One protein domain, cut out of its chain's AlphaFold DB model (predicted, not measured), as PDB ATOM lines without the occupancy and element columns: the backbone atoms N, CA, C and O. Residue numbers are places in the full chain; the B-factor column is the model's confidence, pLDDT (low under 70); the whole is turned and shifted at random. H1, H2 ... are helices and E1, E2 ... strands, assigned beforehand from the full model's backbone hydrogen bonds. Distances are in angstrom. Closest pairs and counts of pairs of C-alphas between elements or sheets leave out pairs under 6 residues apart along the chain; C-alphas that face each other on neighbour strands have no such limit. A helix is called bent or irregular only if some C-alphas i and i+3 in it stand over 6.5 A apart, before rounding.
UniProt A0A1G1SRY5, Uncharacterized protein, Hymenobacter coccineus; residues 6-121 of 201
ATOM      1  N   GLN A   6     228.831 227.134 249.055       43.38
ATOM      2  CA  GLN A   6     227.623 226.741 248.310       43.38
ATOM      3  C   GLN A   6     227.720 225.480 247.411       43.38
ATOM      4  O   GLN A   6     226.682 224.835 247.232       43.38
ATOM      5  N   PRO A   7     228.874 225.047 246.852       53.69
ATOM      6  CA  PRO A   7     228.877 223.907 245.926       53.69
ATOM      7  C   PRO A   7     228.646 222.556 246.627       53.69
ATOM      8  O   PRO A   7     228.125 221.620 246.016       53.69
ATOM      9  N   THR A   8     228.976 222.448 247.916       61.41
ATOM     10  CA  THR A   8     228.865 221.195 248.679       61.41
ATOM     11  C   THR A   8     227.416 220.875 249.047       61.41
ATOM     12  O   THR A   8     226.965 219.753 248.825       61.41
ATOM     13  N   ALA A   9     226.655 221.856 249.545       66.81
ATOM     14  CA  ALA A   9     225.283 221.647 250.016       66.81
ATOM     15  C   ALA A   9     224.322 221.260 248.870       66.81
ATOM     16  O   ALA A   9     223.603 220.261 248.970       66.81
ATOM     17  N   LYS A  10     224.440 221.929 247.713       72.75
ATOM     18  CA  LYS A  10     223.693 221.596 246.489       72.75
ATOM     19  C   LYS A  10     223.983 220.171 246.002       72.75
ATOM     20  O   LYS A  10     223.058 219.437 245.650       72.75
ATOM     21  N   ARG A  11     225.254 219.740 246.006       75.56
ATOM     22  CA  ARG A  11     225.653 218.369 245.617       75.56
ATOM     23  C   ARG A  11     225.130 217.319 246.597       75.56
ATOM     24  O   ARG A  11     224.669 216.259 246.162       75.56
ATOM     25  N   VAL A  12     225.168 217.609 247.899       78.50
ATOM     26  CA  VAL A  12     224.629 216.726 248.944       78.50
ATOM     27  C   VAL A  12     223.126 216.536 248.753       78.50
ATOM     28  O   VAL A  12     222.665 215.396 248.724       78.50
ATOM     29  N   LEU A  13     222.375 217.617 248.524       80.75
ATOM     30  CA  LEU A  13     220.928 217.541 248.330       80.75
ATOM     31  C   LEU A  13     220.548 216.717 247.092       80.75
ATOM     32  O   LEU A  13     219.707 215.824 247.177       80.75
ATOM     33  N   LEU A  14     221.207 216.958 245.955       82.19
ATOM     34  CA  LEU A  14     220.989 216.178 244.732       82.19
ATOM     35  C   LEU A  14     221.278 214.688 244.946       82.19
ATOM     36  O   LEU A  14     220.548 213.825 244.456       82.19
ATOM     37  N   THR A  15     222.326 214.376 245.709       83.56
ATOM     38  CA  THR A  15     222.677 212.992 246.040       83.56
ATOM     39  C   THR A  15     221.609 212.346 246.920       83.56
ATOM     40  O   THR A  15     221.213 211.213 246.647       83.56
ATOM     41  N   GLN A  16     221.106 213.064 247.927       83.88
ATOM     42  CA  GLN A  16     220.043 212.591 248.817       83.88
ATOM     43  C   GLN A  16     218.742 212.325 248.056       83.88
ATOM     44  O   GLN A  16     218.189 211.235 248.175       83.88
ATOM     45  N   VAL A  17     218.303 213.260 247.210       84.62
ATOM     46  CA  VAL A  17     217.097 213.079 246.386       84.62
ATOM     47  C   VAL A  17     217.256 211.917 245.413       84.62
ATOM     48  O   VAL A  17     216.357 211.090 245.298       84.62
ATOM     49  N   ARG A  18     218.419 211.764 244.764       85.19
ATOM     50  CA  ARG A  18     218.686 210.598 243.904       85.19
ATOM     51  C   ARG A  18     218.519 209.284 244.665       85.19
ATOM     52  O   ARG A  18     217.953 208.335 244.125       85.19
ATOM     53  N   THR A  19     219.049 209.210 245.881       84.56
ATOM     54  CA  THR A  19     218.953 208.014 246.724       84.56
ATOM     55  C   THR A  19     217.509 207.758 247.149       84.56
ATOM     56  O   THR A  19     217.045 206.628 247.021       84.56
ATOM     57  N   ALA A  20     216.776 208.795 247.561       84.81
ATOM     58  CA  ALA A  20     215.372 208.693 247.952       84.81
ATOM     59  C   ALA A  20     214.477 208.236 246.789       84.81
ATOM     60  O   ALA A  20     213.721 207.276 246.923       84.81
ATOM     61  N   LEU A  21     214.637 208.835 245.604       83.75
ATOM     62  CA  LEU A  21     213.903 208.428 244.404       83.75
ATOM     63  C   LEU A  21     214.214 206.980 244.011       83.75
ATOM     64  O   LEU A  21     213.306 206.243 243.639       83.75
ATOM     65  N   LYS A  22     215.475 206.539 244.119       84.19
ATOM     66  CA  LYS A  22     215.845 205.135 243.868       84.19
ATOM     67  C   LYS A  22     215.220 204.176 244.878       84.19
ATOM     68  O   LYS A  22     214.851 203.070 244.495       84.19
ATOM     69  N   ALA A  23     215.117 204.583 246.142       83.25
ATOM     70  CA  ALA A  23     214.496 203.774 247.183       83.25
ATOM     71  C   ALA A  23     212.994 203.589 246.921       83.25
ATOM     72  O   ALA A  23     212.497 202.471 247.027       83.25
ATOM     73  N   VAL A  24     212.292 204.653 246.516       83.12
ATOM     74  CA  VAL A  24     210.844 204.591 246.279       83.12
ATOM     75  C   VAL A  24     210.486 203.963 244.931       83.12
ATOM     76  O   VAL A  24     209.613 203.102 244.860       83.12
ATOM     77  N   LEU A  25     211.144 204.374 243.844       80.12
ATOM     78  CA  LEU A  25     210.820 203.902 242.490       80.12
ATOM     79  C   LEU A  25     211.436 202.524 242.181       80.12
ATOM     80  O   LEU A  25     211.086 201.879 241.187       80.12
ATOM     81  N   GLY A  26     212.334 202.047 243.048       73.88
ATOM     82  CA  GLY A  26     212.985 200.745 242.948       73.88
ATOM     83  C   GLY A  26     213.804 200.572 241.666       73.88
ATOM     84  O   GLY A  26     214.180 201.525 240.986       73.88
ATOM     85  N   LYS A  27     214.074 199.314 241.290       70.62
ATOM     86  CA  LYS A  27     214.812 198.974 240.052       70.62
ATOM     87  C   LYS A  27     213.981 199.140 238.767       70.62
ATOM     88  O   LYS A  27     214.497 198.874 237.686       70.62
ATOM     89  N   ARG A  28     212.707 199.541 238.870       69.12
ATOM     90  CA  ARG A  28     211.782 199.632 237.727       69.12
ATOM     91  C   ARG A  28     212.048 200.857 236.852       69.12
ATOM     92  O   ARG A  28     211.823 200.797 235.649       69.12
ATOM     93  N   LEU A  29     212.561 201.942 237.436       75.69
ATOM     94  CA  LEU A  29     212.879 203.183 236.729       75.69
ATOM     95  C   LEU A  29     214.335 203.577 236.983       75.69
ATOM     96  O   LEU A  29     214.756 203.800 238.117       75.69
ATOM     97  N   ALA A  30     215.123 203.676 235.912       76.88
ATOM     98  CA  ALA A  30     216.500 204.141 236.004       76.88
ATOM     99  C   ALA A  30     216.526 205.643 236.318       76.88
ATOM    100  O   ALA A  30     215.973 206.437 235.568       76.88
ATOM    101  N   ILE A  31     217.184 206.037 237.410       81.81
ATOM    102  CA  ILE A  31     217.317 207.445 237.805       81.81
ATOM    103  C   ILE A  31     218.784 207.847 237.733       81.81
ATOM    104  O   ILE A  31     219.638 207.266 238.422       81.81
ATOM    105  N   LYS A  32     219.076 208.864 236.923       80.38
ATOM    106  CA  LYS A  32     220.412 209.447 236.773       80.38
ATOM    107  C   LYS A  32     220.323 210.951 236.996       80.38
ATOM    108  O   LYS A  32     219.484 211.607 236.403       80.38
ATOM    109  N   ILE A  33     221.195 211.493 237.841       78.44
ATOM    110  CA  ILE A  33     221.380 212.941 237.972       78.44
ATOM    111  C   ILE A  33     222.780 213.244 237.475       78.44
ATOM    112  O   ILE A  33     223.745 212.678 237.995       78.44
ATOM    113  N   VAL A  34     222.876 214.099 236.463       76.50
ATOM    114  CA  VAL A  34     224.141 214.570 235.907       76.50
ATOM    115  C   VAL A  34     224.326 216.016 236.341       76.50
ATOM    116  O   VAL A  34     223.498 216.878 236.054       76.50
ATOM    117  N   THR A  35     225.410 216.272 237.066       69.38
ATOM    118  CA  THR A  35     225.839 217.613 237.466       69.38
ATOM    119  C   THR A  35     227.089 217.961 236.674       69.38
ATOM    120  O   THR A  35     228.075 217.233 236.770       69.38
ATOM    121  N   ASN A  36     227.063 219.046 235.907       63.28
ATOM    122  CA  ASN A  36     228.236 219.565 235.207       63.28
ATOM    123  C   ASN A  36     228.571 220.944 235.791       63.28
ATOM    124  O   ASN A  36     227.662 221.727 236.048       63.28
ATOM    125  N   GLU A  37     229.849 221.235 236.022       55.16
ATOM    126  CA  GLU A  37     230.312 222.464 236.688       55.16
ATOM    127  C   GLU A  37     229.922 223.740 235.919       55.16
ATOM    128  O   GLU A  37     229.762 224.799 236.523       55.16
ATOM    129  N   HIS A  38     229.662 223.620 234.611       52.78
ATOM    130  CA  HIS A  38     229.292 224.732 233.729       52.78
ATOM    131  C   HIS A  38     227.860 224.672 233.167       52.78
ATOM    132  O   HIS A  38     227.486 225.538 232.377       52.78
ATOM    133  N   LYS A  39     227.043 223.670 233.528       64.38
ATOM    134  CA  LYS A  39     225.654 223.546 233.037       64.38
ATOM    135  C   LYS A  39     224.667 223.314 234.175       64.38
ATOM    136  O   LYS A  39     225.021 222.813 235.240       64.38
ATOM    137  N   GLN A  40     223.403 223.655 233.929       67.75
ATOM    138  CA  GLN A  40     222.318 223.313 234.845       67.75
ATOM    139  C   GLN A  40     222.259 221.787 235.036       67.75
ATOM    140  O   GLN A  40     222.445 221.046 234.065       67.75
ATOM    141  N   PRO A  41     222.058 221.298 236.271       80.06
ATOM    142  CA  PRO A  41     221.979 219.869 236.518       80.06
ATOM    143  C   PRO A  41     220.756 219.275 235.819       80.06
ATOM    144  O   PRO A  41     219.718 219.922 235.723       80.06
ATOM    145  N   THR A  42     220.870 218.039 235.344       83.44
ATOM    146  CA  THR A  42     219.777 217.341 234.651       83.44
ATOM    147  C   THR A  42     219.442 216.030 235.350       83.44
ATOM    148  O   THR A  42     220.339 215.245 235.675       83.44
ATOM    149  N   LEU A  43     218.153 215.778 235.563       84.31
ATOM    150  CA  LEU A  43     217.596 214.539 236.096       84.31
ATOM    151  C   LEU A  43     217.017 213.736 234.932       84.31
ATOM    152  O   LEU A  43     216.063 214.162 234.297       84.31
ATOM    153  N   THR A  44     217.554 212.554 234.676       84.50
ATOM    154  CA  THR A  44     216.987 211.591 233.732       84.50
ATOM    155  C   THR A  44     216.242 210.505 234.494       84.50
ATOM    156  O   THR A  44     216.808 209.883 235.400       84.50
ATOM    157  N   VAL A  45     214.995 210.254 234.103       82.94
ATOM    158  CA  VAL A  45     214.140 209.199 234.649       82.94
ATOM    159  C   VAL A  45     213.725 208.241 233.534       82.94
ATOM    160  O   VAL A  45     213.267 208.642 232.466       82.94
ATOM    161  N   GLY A  46     213.904 206.943 233.772       80.38
ATOM    162  CA  GLY A  46     213.659 205.911 232.773       80.38
ATOM    163  C   GLY A  46     214.680 205.961 231.634       80.38
ATOM    164  O   GLY A  46     215.880 206.114 231.866       80.38
ATOM    165  N   LYS A  47     214.205 205.769 230.398       73.06
ATOM    166  CA  LYS A  47     215.061 205.734 229.201       73.06
ATOM    167  C   LYS A  47     215.242 207.109 228.550       73.06
ATOM    168  O   LYS A  47     216.290 207.328 227.951       73.06
ATOM    169  N   GLN A  48     214.245 207.998 228.639       77.75
ATOM    170  CA  GLN A  48     214.181 209.200 227.791       77.75
ATOM    171  C   GLN A  48     213.630 210.469 228.466       77.75
ATOM    172  O   GLN A  48     213.792 211.540 227.895       77.75
ATOM    173  N   ALA A  49     213.034 210.409 229.665       84.25
ATOM    174  CA  ALA A  49     212.523 211.621 230.312       84.25
ATOM    175  C   ALA A  49     213.677 212.394 230.959       84.25
ATOM    176  O   ALA A  49     214.273 211.917 231.929       84.25
ATOM    177  N   VAL A  50     214.007 213.568 230.428       86.19
ATOM    178  CA  VAL A  50     215.112 214.397 230.922       86.19
ATOM    179  C   VAL A  50     214.554 215.721 231.413       86.19
ATOM    180  O   VAL A  50     213.933 216.460 230.659       86.19
ATOM    181  N   PHE A  51     214.822 216.019 232.678       84.88
ATOM    182  CA  PHE A  51     214.380 217.217 233.360       84.88
ATOM    183  C   PHE A  51     215.560 218.121 233.690       84.88
ATOM    184  O   PHE A  51     216.594 217.650 234.174       84.88
ATOM    185  N   THR A  52     215.387 219.424 233.526       86.38
ATOM    186  CA  THR A  52     216.293 220.424 234.094       86.38
ATOM    187  C   THR A  52     216.048 220.537 235.597       86.38
ATOM    188  O   THR A  52     214.908 220.619 236.040       86.38
ATOM    189  N   VAL A  53     217.099 220.513 236.410       84.56
ATOM    190  CA  VAL A  53     216.979 220.483 237.871       84.56
ATOM    191  C   VAL A  53     217.259 221.858 238.455       84.56
ATOM    192  O   VAL A  53     218.377 222.367 238.350       84.56
ATOM    193  N   GLU A  54     216.277 222.400 239.164       84.06
ATOM    194  CA  GLU A  54     216.442 223.606 239.970       84.06
ATOM    195  C   GLU A  54     216.514 223.220 241.447       84.06
ATOM    196  O   GLU A  54     215.662 222.495 241.959       84.06
ATOM    197  N   VAL A  55     217.556 223.670 242.148       82.12
ATOM    198  CA  VAL A  55     217.795 223.280 243.545       82.12
ATOM    199  C   VAL A  55     217.450 224.425 244.481       82.12
ATOM    200  O   VAL A  55     218.041 225.501 244.390       82.12
ATOM    201  N   LYS A  56     216.563 224.168 245.447       81.19
ATOM    202  CA  LYS A  56     216.219 225.125 246.502       81.19
ATOM    203  C   LYS A  56     216.325 224.487 247.886       81.19
ATOM    204  O   LYS A  56     215.505 223.657 248.277       81.19
ATOM    205  N   GLU A  57     217.341 224.899 248.644       66.69
ATOM    206  CA  GLU A  57     217.615 224.384 249.996       66.69
ATOM    207  C   GLU A  57     216.641 224.922 251.056       66.69
ATOM    208  O   GLU A  57     216.284 224.211 251.999       66.69
ATOM    209  N   THR A  58     216.179 226.165 250.899       60.97
ATOM    210  CA  THR A  58     215.296 226.838 251.860       60.97
ATOM    211  C   THR A  58     213.843 226.397 251.700       60.97
ATOM    212  O   THR A  58     213.363 226.194 250.587       60.97
ATOM    213  N   ALA A  59     213.124 226.305 252.823       57.16
ATOM    214  CA  ALA A  59     211.696 226.007 252.847       57.16
ATOM    215  C   ALA A  59     210.911 226.957 251.922       57.16
ATOM    216  O   ALA A  59     210.912 228.172 252.119       57.16
ATOM    217  N   LEU A  60     210.218 226.378 250.942       63.69
ATOM    218  CA  LEU A  60     209.476 227.055 249.877       63.69
ATOM    219  C   LEU A  60     208.148 227.667 250.370       63.69
ATOM    220  O   LEU A  60     207.091 227.431 249.793       63.69
ATOM    221  N   LYS A  61     208.145 228.413 251.478       62.84
ATOM    222  CA  LYS A  61     206.898 228.995 251.995       62.84
ATOM    223  C   LYS A  61     206.380 230.066 251.027       62.84
ATOM    224  O   LYS A  61     207.045 231.074 250.829       62.84
ATOM    225  N   ASN A  62     205.193 229.846 250.463       63.81
ATOM    226  CA  ASN A  62     204.426 230.797 249.644       63.81
ATOM    227  C   ASN A  62     205.093 231.284 248.340       63.81
ATOM    228  O   ASN A  62     204.652 232.278 247.775       63.81
ATOM    229  N   ILE A  63     206.120 230.596 247.828       69.06
ATOM    230  CA  ILE A  63     206.802 230.997 246.581       69.06
ATOM    231  C   ILE A  63     206.342 230.225 245.339       69.06
ATOM    232  O   ILE A  63     206.847 230.480 244.251       69.06
ATOM    233  N   THR A  64     205.376 229.311 245.465       69.25
ATOM    234  CA  THR A  64     204.855 228.504 244.346       69.25
ATOM    235  C   THR A  64     204.411 229.340 243.136       69.25
ATOM    236  O   THR A  64     204.843 229.017 242.030       69.25
ATOM    237  N   PRO A  65     203.648 230.444 243.298       68.38
ATOM    238  CA  PRO A  65     203.251 231.274 242.157       68.38
ATOM    239  C   PRO A  65     204.449 231.952 241.483       68.38
ATOM    240  O   PRO A  65     204.489 232.076 240.265       68.38
ATOM    241  N   LEU A  66     205.459 232.345 242.265       71.25
ATOM    242  CA  LEU A  66     206.681 232.959 241.737       71.25
ATOM    243  C   LEU A  66     207.530 231.952 240.957       71.25
ATOM    244  O   LEU A  66     208.119 232.308 239.944       71.25
ATOM    245  N   LEU A  67     207.574 230.697 241.407       73.31
ATOM    246  CA  LEU A  67     208.258 229.618 240.695       73.31
ATOM    247  C   LEU A  67     207.571 229.277 239.368       73.31
ATOM    248  O   LEU A  67     208.260 228.982 238.398       73.31
ATOM    249  N   ALA A  68     206.239 229.363 239.309       68.94
ATOM    250  CA  ALA A  68     205.483 229.155 238.073       68.94
ATOM    251  C   ALA A  68     205.759 230.243 237.023       68.94
ATOM    252  O   ALA A  68     205.751 229.967 235.828       68.94
ATOM    253  N   LEU A  69     206.026 231.469 237.474       71.25
ATOM    254  CA  LEU A  69     206.363 232.613 236.622       71.25
ATOM    255  C   LEU A  69     207.858 232.698 236.286       71.25
ATOM    256  O   LEU A  69     208.269 233.573 235.522       71.25
ATOM    257  N   TRP A  70     208.689 231.839 236.878       70.25
ATOM    258  CA  TRP A  70     210.127 231.910 236.689       70.25
ATOM    259  C   TRP A  70     210.488 231.489 235.257       70.25
ATOM    260  O   TRP A  70     210.023 230.441 234.794       70.25
ATOM    261  N   PRO A  71     211.310 232.275 234.540       63.19
ATOM    262  CA  PRO A  71     211.678 231.962 233.171       63.19
ATOM    263  C   PRO A  71     212.595 230.739 233.163       63.19
ATOM    264  O   PRO A  71     213.767 230.807 233.534       63.19
ATOM    265  N   HIS A  72     212.042 229.608 232.742       65.81
ATOM    266  CA  HIS A  72     212.795 228.392 232.474       65.81
ATOM    267  C   HIS A  72     212.993 228.258 230.960       65.81
ATOM    268  O   HIS A  72     212.126 228.693 230.196       65.81
ATOM    269  N   PRO A  73     214.114 227.679 230.495       60.00
ATOM    270  CA  PRO A  73     214.305 227.401 229.079       60.00
ATOM    271  C   PRO A  73     213.132 226.553 228.571       60.00
ATOM    272  O   PRO A  73     212.960 225.415 228.996       60.00
ATOM    273  N   ALA A  74     212.315 227.114 227.678       56.06
ATOM    274  CA  ALA A  74     211.023 226.551 227.271       56.06
ATOM    275  C   ALA A  74     211.101 225.156 226.615       56.06
ATOM    276  O   ALA A  74     210.077 224.515 226.411       56.06
ATOM    277  N   ALA A  75     212.303 224.690 226.276       61.41
ATOM    278  CA  ALA A  75     212.524 223.462 225.528       61.41
ATOM    279  C   ALA A  75     212.583 222.189 226.390       61.41
ATOM    280  O   ALA A  75     212.670 221.105 225.823       61.41
ATOM    281  N   GLN A  76     212.586 222.277 227.727       69.75
ATOM    282  CA  GLN A  76     212.733 221.084 228.564       69.75
ATOM    283  C   GLN A  76     211.921 221.168 229.865       69.75
ATOM    284  O   GLN A  76     211.997 222.182 230.565       69.75
ATOM    285  N   PRO A  77     211.168 220.110 230.233       80.81
ATOM    286  CA  PRO A  77     210.519 220.029 231.536       80.81
ATOM    287  C   PRO A  77     211.539 220.227 232.657       80.81
ATOM    288  O   PRO A  77     212.676 219.765 232.566       80.81
ATOM    289  N   TRP A  78     211.145 220.891 233.738       85.31
ATOM    290  CA  TRP A  78     212.033 221.139 234.868       85.31
ATOM    291  C   TRP A  78     211.461 220.556 236.152       85.31
ATOM    292  O   TRP A  78     210.256 220.361 236.280       85.31
ATOM    293  N   VAL A  79     212.345 220.246 237.095       88.62
ATOM    294  CA  VAL A  79     212.010 219.662 238.388       88.62
ATOM    295  C   VAL A  79     212.654 220.469 239.505       88.62
ATOM    296  O   VAL A  79     213.858 220.741 239.501       88.62
ATOM    297  N   LEU A  80     211.842 220.819 240.494       88.25
ATOM    298  CA  LEU A  80     212.300 221.453 241.716       88.25
ATOM    299  C   LEU A  80     212.801 220.399 242.704       88.25
ATOM    300  O   LEU A  80     212.039 219.548 243.162       88.25
ATOM    301  N   VAL A  81     214.072 220.485 243.077       88.00
ATOM    302  CA  VAL A  81     214.687 219.635 244.096       88.00
ATOM    303  C   VAL A  81     214.833 220.409 245.401       88.00
ATOM    304  O   VAL A  81     215.497 221.447 245.457       88.00
ATOM    305  N   THR A  82     214.224 219.896 246.469       87.00
ATOM    306  CA  THR A  82     214.250 220.529 247.794       87.00
ATOM    307  C   THR A  82     214.417 219.516 248.929       87.00
ATOM    308  O   THR A  82     214.478 218.309 248.715       87.00
ATOM    309  N   THR A  83     214.540 220.009 250.161       86.31
ATOM    310  CA  THR A  83     214.740 219.171 251.351       86.31
ATOM    311  C   THR A  83     213.489 218.397 251.743       86.31
ATOM    312  O   THR A  83     213.591 217.251 252.156       86.31
ATOM    313  N   TYR A  84     212.309 219.003 251.656       86.38
ATOM    314  CA  TYR A  84     211.047 218.337 251.961       86.38
ATOM    315  C   TYR A  84     209.885 219.125 251.372       86.38
ATOM    316  O   TYR A  84     209.826 220.344 251.564       86.38
ATOM    317  N   VAL A  85     208.947 218.438 250.724       86.62
ATOM    318  CA  VAL A  85     207.706 219.034 250.221       86.62
ATOM    319  C   VAL A  85     206.535 218.551 251.082       86.62
ATOM    320  O   VAL A  85     206.162 217.384 251.000       86.62
ATOM    321  N   PRO A  86     205.931 219.424 251.913       85.75
ATOM    322  CA  PRO A  86     204.692 219.104 252.619       85.75
ATOM    323  C   PRO A  86     203.532 218.853 251.649       85.75
ATOM    324  O   PRO A  86     203.472 219.484 250.595       85.75
ATOM    325  N   ASP A  87     202.552 218.039 252.043       85.81
ATOM    326  CA  ASP A  87     201.434 217.645 251.169       85.81
ATOM    327  C   ASP A  87     200.671 218.833 250.569       85.81
ATOM    328  O   ASP A  87     200.439 218.871 249.360       85.81
ATOM    329  N   GLY A  88     200.349 219.847 251.382       86.44
ATOM    330  CA  GLY A  88     199.659 221.051 250.903       86.44
ATOM    331  C   GLY A  88     200.465 221.821 249.850       86.44
ATOM    332  O   GLY A  88     199.912 222.305 248.867       86.44
ATOM    333  N   MET A  89     201.790 221.863 249.995       85.56
ATOM    334  CA  MET A  89     202.675 222.479 249.006       85.56
ATOM    335  C   MET A  89     202.793 221.621 247.744       85.56
ATOM    336  O   MET A  89     202.753 222.158 246.642       85.56
ATOM    337  N   GLY A  90     202.893 220.298 247.887       87.19
ATOM    338  CA  GLY A  90     202.885 219.372 246.755       87.19
ATOM    339  C   GLY A  90     201.587 219.463 245.949       87.19
ATOM    340  O   GLY A  90     201.605 219.377 244.724       87.19
ATOM    341  N   GLN A  91     200.449 219.704 246.605       88.25
ATOM    342  CA  GLN A  91     199.188 219.999 245.924       88.25
ATOM    343  C   GLN A  91     199.252 221.306 245.128       88.25
ATOM    344  O   GLN A  91     198.873 221.303 243.960       88.25
ATOM    345  N   GLN A  92     199.778 222.387 245.710       86.75
ATOM    346  CA  GLN A  92     199.936 223.656 244.992       86.75
ATOM    347  C   GLN A  92     200.883 223.526 243.792       86.75
ATOM    348  O   GLN A  92     200.551 223.968 242.699       86.75
ATOM    349  N   LEU A  93     202.043 222.883 243.962       86.56
ATOM    350  CA  LEU A  93     203.003 222.660 242.872       86.56
ATOM    351  C   LEU A  93     202.360 221.892 241.707       86.56
ATOM    352  O   LEU A  93     202.502 222.293 240.554       86.56
ATOM    353  N   ARG A  94     201.566 220.858 242.016       88.44
ATOM    354  CA  ARG A  94     200.806 220.079 241.025       88.44
ATOM    355  C   ARG A  94     199.759 220.891 240.283       88.44
ATOM    356  O   ARG A  94     199.663 220.779 239.068       88.44
ATOM    357  N   GLN A  95     199.002 221.725 240.995       86.56
ATOM    358  CA  GLN A  95     198.011 222.617 240.380       86.56
ATOM    359  C   GLN A  95     198.649 223.576 239.367       86.56
ATOM    360  O   GLN A  95     198.009 223.942 238.388       86.56
ATOM    361  N   HIS A  96     199.912 223.944 239.581       83.38
ATOM    362  CA  HIS A  96     200.675 224.812 238.690       83.38
ATOM    363  C   HIS A  96     201.493 224.067 237.623       83.38
ATOM    364  O   HIS A  96     202.248 224.709 236.898       83.38
ATOM    365  N   GLY A  97     201.389 222.739 237.508       84.69
ATOM    366  CA  GLY A  97     202.168 222.004 236.509       84.69
ATOM    367  C   GLY A  97     203.660 221.856 236.845       84.69
ATOM    368  O   GLY A  97     204.443 221.451 235.990       84.69
ATOM    369  N   LEU A  98     204.080 222.188 238.072       87.31
ATOM    370  CA  LEU A  98     205.486 222.192 238.486       87.31
ATOM    371  C   LEU A  98     205.943 220.861 239.087       87.31
ATOM    372  O   LEU A  98     205.542 220.500 240.197       87.31
ATOM    373  N   CYS A  99     206.836 220.159 238.388       90.62
ATOM    374  CA  CYS A  99     207.416 218.918 238.892       90.62
ATOM    375  C   CYS A  99     208.315 219.180 240.107       90.62
ATOM    376  O   CYS A  99     209.042 220.175 240.169       90.62
ATOM    377  N   TYR A 100     208.318 218.255 241.064       90.62
ATOM    378  CA  TYR A 100     209.157 218.346 242.255       90.62
ATOM    379  C   TYR A 100     209.672 216.983 242.712       90.62
ATOM    380  O   TYR A 100     209.073 215.945 242.431       90.62
ATOM    381  N   ALA A 101     210.771 216.996 243.459       90.38
ATOM    382  CA  ALA A 101     211.291 215.844 244.181       90.38
ATOM    383  C   ALA A 101     211.981 216.287 245.479       90.38
ATOM    384  O   ALA A 101     212.672 217.309 245.511       90.38
ATOM    385  N   ASP A 102     211.817 215.514 246.550       89.75
ATOM    386  CA  ASP A 102     212.449 215.786 247.840       89.75
ATOM    387  C   ASP A 102     213.328 214.638 248.359       89.75
ATOM    388  O   ASP A 102     213.454 213.580 247.737       89.75
ATOM    389  N   THR A 103     213.990 214.860 249.500       87.31
ATOM    390  CA  THR A 103     214.877 213.858 250.116       87.31
ATOM    391  C   THR A 103     214.129 212.783 250.905       87.31
ATOM    392  O   THR A 103     214.738 211.780 251.266       87.31
ATOM    393  N   ALA A 104     212.829 212.959 251.161       85.25
ATOM    394  CA  ALA A 104     211.958 211.924 251.720       85.25
ATOM    395  C   ALA A 104     211.524 210.914 250.650       85.25
ATOM    396  O   ALA A 104     211.120 209.799 250.967       85.25
ATOM    397  N   GLY A 105     211.612 211.313 249.380       85.12
ATOM    398  CA  GLY A 105     211.128 210.559 248.236       85.12
ATOM    399  C   GLY A 105     209.747 211.005 247.767       85.12
ATOM    400  O   GLY A 105     209.238 210.404 246.824       85.12
ATOM    401  N   ASN A 106     209.147 212.049 248.354       90.50
ATOM    402  CA  ASN A 106     207.960 212.658 247.765       90.50
ATOM    403  C   ASN A 106     208.354 213.282 246.432       90.50
ATOM    404  O   ASN A 106     209.309 214.060 246.339       90.50
ATOM    405  N   ALA A 107     207.607 212.939 245.395       91.75
ATOM    406  CA  ALA A 107     207.921 213.365 244.053       91.75
ATOM    407  C   ALA A 107     206.659 213.466 243.220       91.75
ATOM    408  O   ALA A 107     205.757 212.635 243.317       91.75
ATOM    409  N   TRP A 108     206.636 214.462 242.355       92.62
ATOM    410  CA  TRP A 108     205.710 214.509 241.249       92.62
ATOM    411  C   TRP A 108     206.484 214.856 239.989       92.62
ATOM    412  O   TRP A 108     207.077 215.929 239.900       92.62
ATOM    413  N   LEU A 109     206.526 213.915 239.051       90.00
ATOM    414  CA  LEU A 109     207.256 214.044 237.798       90.00
ATOM    415  C   LEU A 109     206.295 213.760 236.654       90.00
ATOM    416  O   LEU A 109     205.684 212.692 236.607       90.00
ATOM    417  N   GLN A 110     206.195 214.703 235.730       88.94
ATOM    418  CA  GLN A 110     205.386 214.586 234.531       88.94
ATOM    419  C   GLN A 110     206.231 214.992 233.326       88.94
ATOM    420  O   GLN A 110     206.725 216.115 233.258       88.94
ATOM    421  N   HIS A 111     206.399 214.077 232.375       87.06
ATOM    422  CA  HIS A 111     207.075 214.349 231.109       87.06
ATOM    423  C   HIS A 111     206.160 213.929 229.957       87.06
ATOM    424  O   HIS A 111     206.190 212.759 229.568       87.06
ATOM    425  N   PRO A 112     205.352 214.853 229.406       79.44
ATOM    426  CA  PRO A 112     204.369 214.527 228.373       79.44
ATOM    427  C   PRO A 112     204.983 213.839 227.147       79.44
ATOM    428  O   PRO A 112     204.469 212.829 226.688       79.44
ATOM    429  N   GLU A 113     206.139 214.313 226.672       83.00
ATOM    430  CA  GLU A 113     206.803 213.756 225.477       83.00
ATOM    431  C   GLU A 113     207.395 212.353 225.683       83.00
ATOM    432  O   GLU A 113     207.669 211.649 224.718       83.00
ATOM    433  N   ALA A 114     207.620 211.947 226.935       81.69
ATOM    434  CA  ALA A 114     208.231 210.662 227.276       81.69
ATOM    435  C   ALA A 114     207.233 209.711 227.957       81.69
ATOM    436  O   ALA A 114     207.660 208.703 228.521       81.69
ATOM    437  N   ASP A 115     205.940 210.067 227.948       83.81
ATOM    438  CA  ASP A 115     204.832 209.352 228.596       83.81
ATOM    439  C   ASP A 115     205.144 208.932 230.047       83.81
ATOM    440  O   ASP A 115     204.854 207.825 230.503       83.81
ATOM    441  N   LEU A 116     205.821 209.820 230.786       85.56
ATOM    442  CA  LEU A 116     206.206 209.568 232.170       85.56
ATOM    443  C   LEU A 116     205.270 210.309 233.116       85.56
ATOM    444  O   LEU A 116     205.224 211.541 233.114       85.56
ATOM    445  N   PHE A 117     204.632 209.553 234.006       88.50
ATOM    446  CA  PHE A 117     203.923 210.087 235.159       88.50
ATOM    447  C   PHE A 117     204.339 209.347 236.430       88.50
ATOM    448  O   PHE A 117     204.220 208.125 236.530       88.50
ATOM    449  N   VAL A 118     204.830 210.094 237.418       88.19
ATOM    450  CA  VAL A 118     205.206 209.577 238.735       88.19
ATOM    451  C   VAL A 118     204.593 210.468 239.797       88.19
ATOM    452  O   VAL A 118     204.809 211.678 239.795       88.19
ATOM    453  N   LEU A 119     203.880 209.860 240.740       90.94
ATOM    454  CA  LEU A 119     203.404 210.525 241.942       90.94
ATOM    455  C   LEU A 119     203.738 209.670 243.164       90.94
ATOM    456  O   LEU A 119     203.258 208.549 243.300       90.94
ATOM    457  N   VAL A 120     204.542 210.229 244.061       89.25
ATOM    458  CA  VAL A 120     204.853 209.675 245.377       89.25
ATOM    459  C   VAL A 120     204.503 210.729 246.416       89.25
ATOM    460  O   VAL A 120     204.996 211.856 246.352       89.25
ATOM    461  N   GLN A 121     203.664 210.354 247.376       87.81
ATOM    462  CA  GLN A 121     203.212 211.230 248.456       87.81
ATOM    463  C   GLN A 121     203.126 210.473 249.777       87.81
ATOM    464  O   GLN A 121     203.108 209.242 249.788       87.81
TER     465      GLN A 121
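This is residues 6 to 121 of the 201 residues of an uncharacterized protein of Hymenobacter coccineus (UniProt A0A1G1SRY5). One strongly curled sheet of seven strands, like part of a barrel, bends round the long helix H1, which packs along its hollow face. H3 covers E5 and E6 on the opposite face, and the short H2 is off the sheet, next to H3. The printed part has 116 residues with three named helices and seven named strands, in the order H1 E1 E2 E3 H2 E4 H3 E5 E6 E7; the class is mixed, helices and strands. The mixed sheet has the order E1 E2 E3 E4 E5 E6 E7, with E3, E4 and E5 parallel and the other neighbours antiparallel. The whole is compact and rounded, with a radius of gyration of the C-alphas of 13.1 A and spans of 34 by 32 by 28 A.

H1, residues 6 to 28, begins at C-alpha 6 (227.623, 226.741, 248.310) and is 33.1 A long; it has a kink of 53 degrees near residue 22 and is irregular, with C-alphas 24 and 27 9.3 A apart. E1 is residues 31 to 36, E2 residues 39 to 45 and 18.5 A long, and E3 residues 49 to 56 and 21.4 A long. H2 is residues 64 to 68, E4 residues 78 to 82, and H3, residues 87 to 95, is 12.4 A long. E5 is residues 99 to 102, E6 residues 107 to 111, and E7, residues 116 to 120, ends at C-alpha 120 (204.853, 209.675, 245.377).

H1 is on the sheet; its closest C-alphas to E5 are those of Val 17 and Asp 102, 5.6 A apart, and to E1 those of Lys 22 and Ile 31, 6.7 A. E1 E2 E3 form a meander, each strand the antiparallel neighbour of the one before, with N 34 and O 42 at 2.9 A and N 43 and O 51 at 2.8 A. E3, H2, E4 and E4, H3, E5 are strand-helix-strand units, two parallel neighbour strands with a helix between, with right-handed crossovers; N 79 and O 52 are at 2.8 A, N 80 and O 99 at 2.9 A. E5 E6 E7 form a second meander, with N 100 and O 108 at 2.9 A and N 120 and O 107 at 2.8 A. It is a folded sheet, bent back on itself: E1 E2 E3 face E5 E6 E7, with E4 as the hinge. H3 is on the face opposite to H1, at a height over the sheet of 9.9 A, over E6 and only just over E5, on which 3 of its C-alphas fall; on the local plane it runs along E6 at 6 degrees. H2 is not on the sheet and only just touches H3, with 3 pairs of C-alphas within 8 A, the closest those of Thr 64 and Leu 93 at 6.3 A. Every O i to N i+4 pair is within hydrogen-bond range in H2 and H3, and 16 of 19 in H1.

The two C-alphas farthest apart, those of Lys 27 and Leu 66, are 35.0 A apart. The printed part has no cut, and no link is long. The mean pLDDT of the printed part is 78.8; 27 residues are under 70, among them residues 6 to 9, 35 to 40, 57 to 65 and 71 to 76.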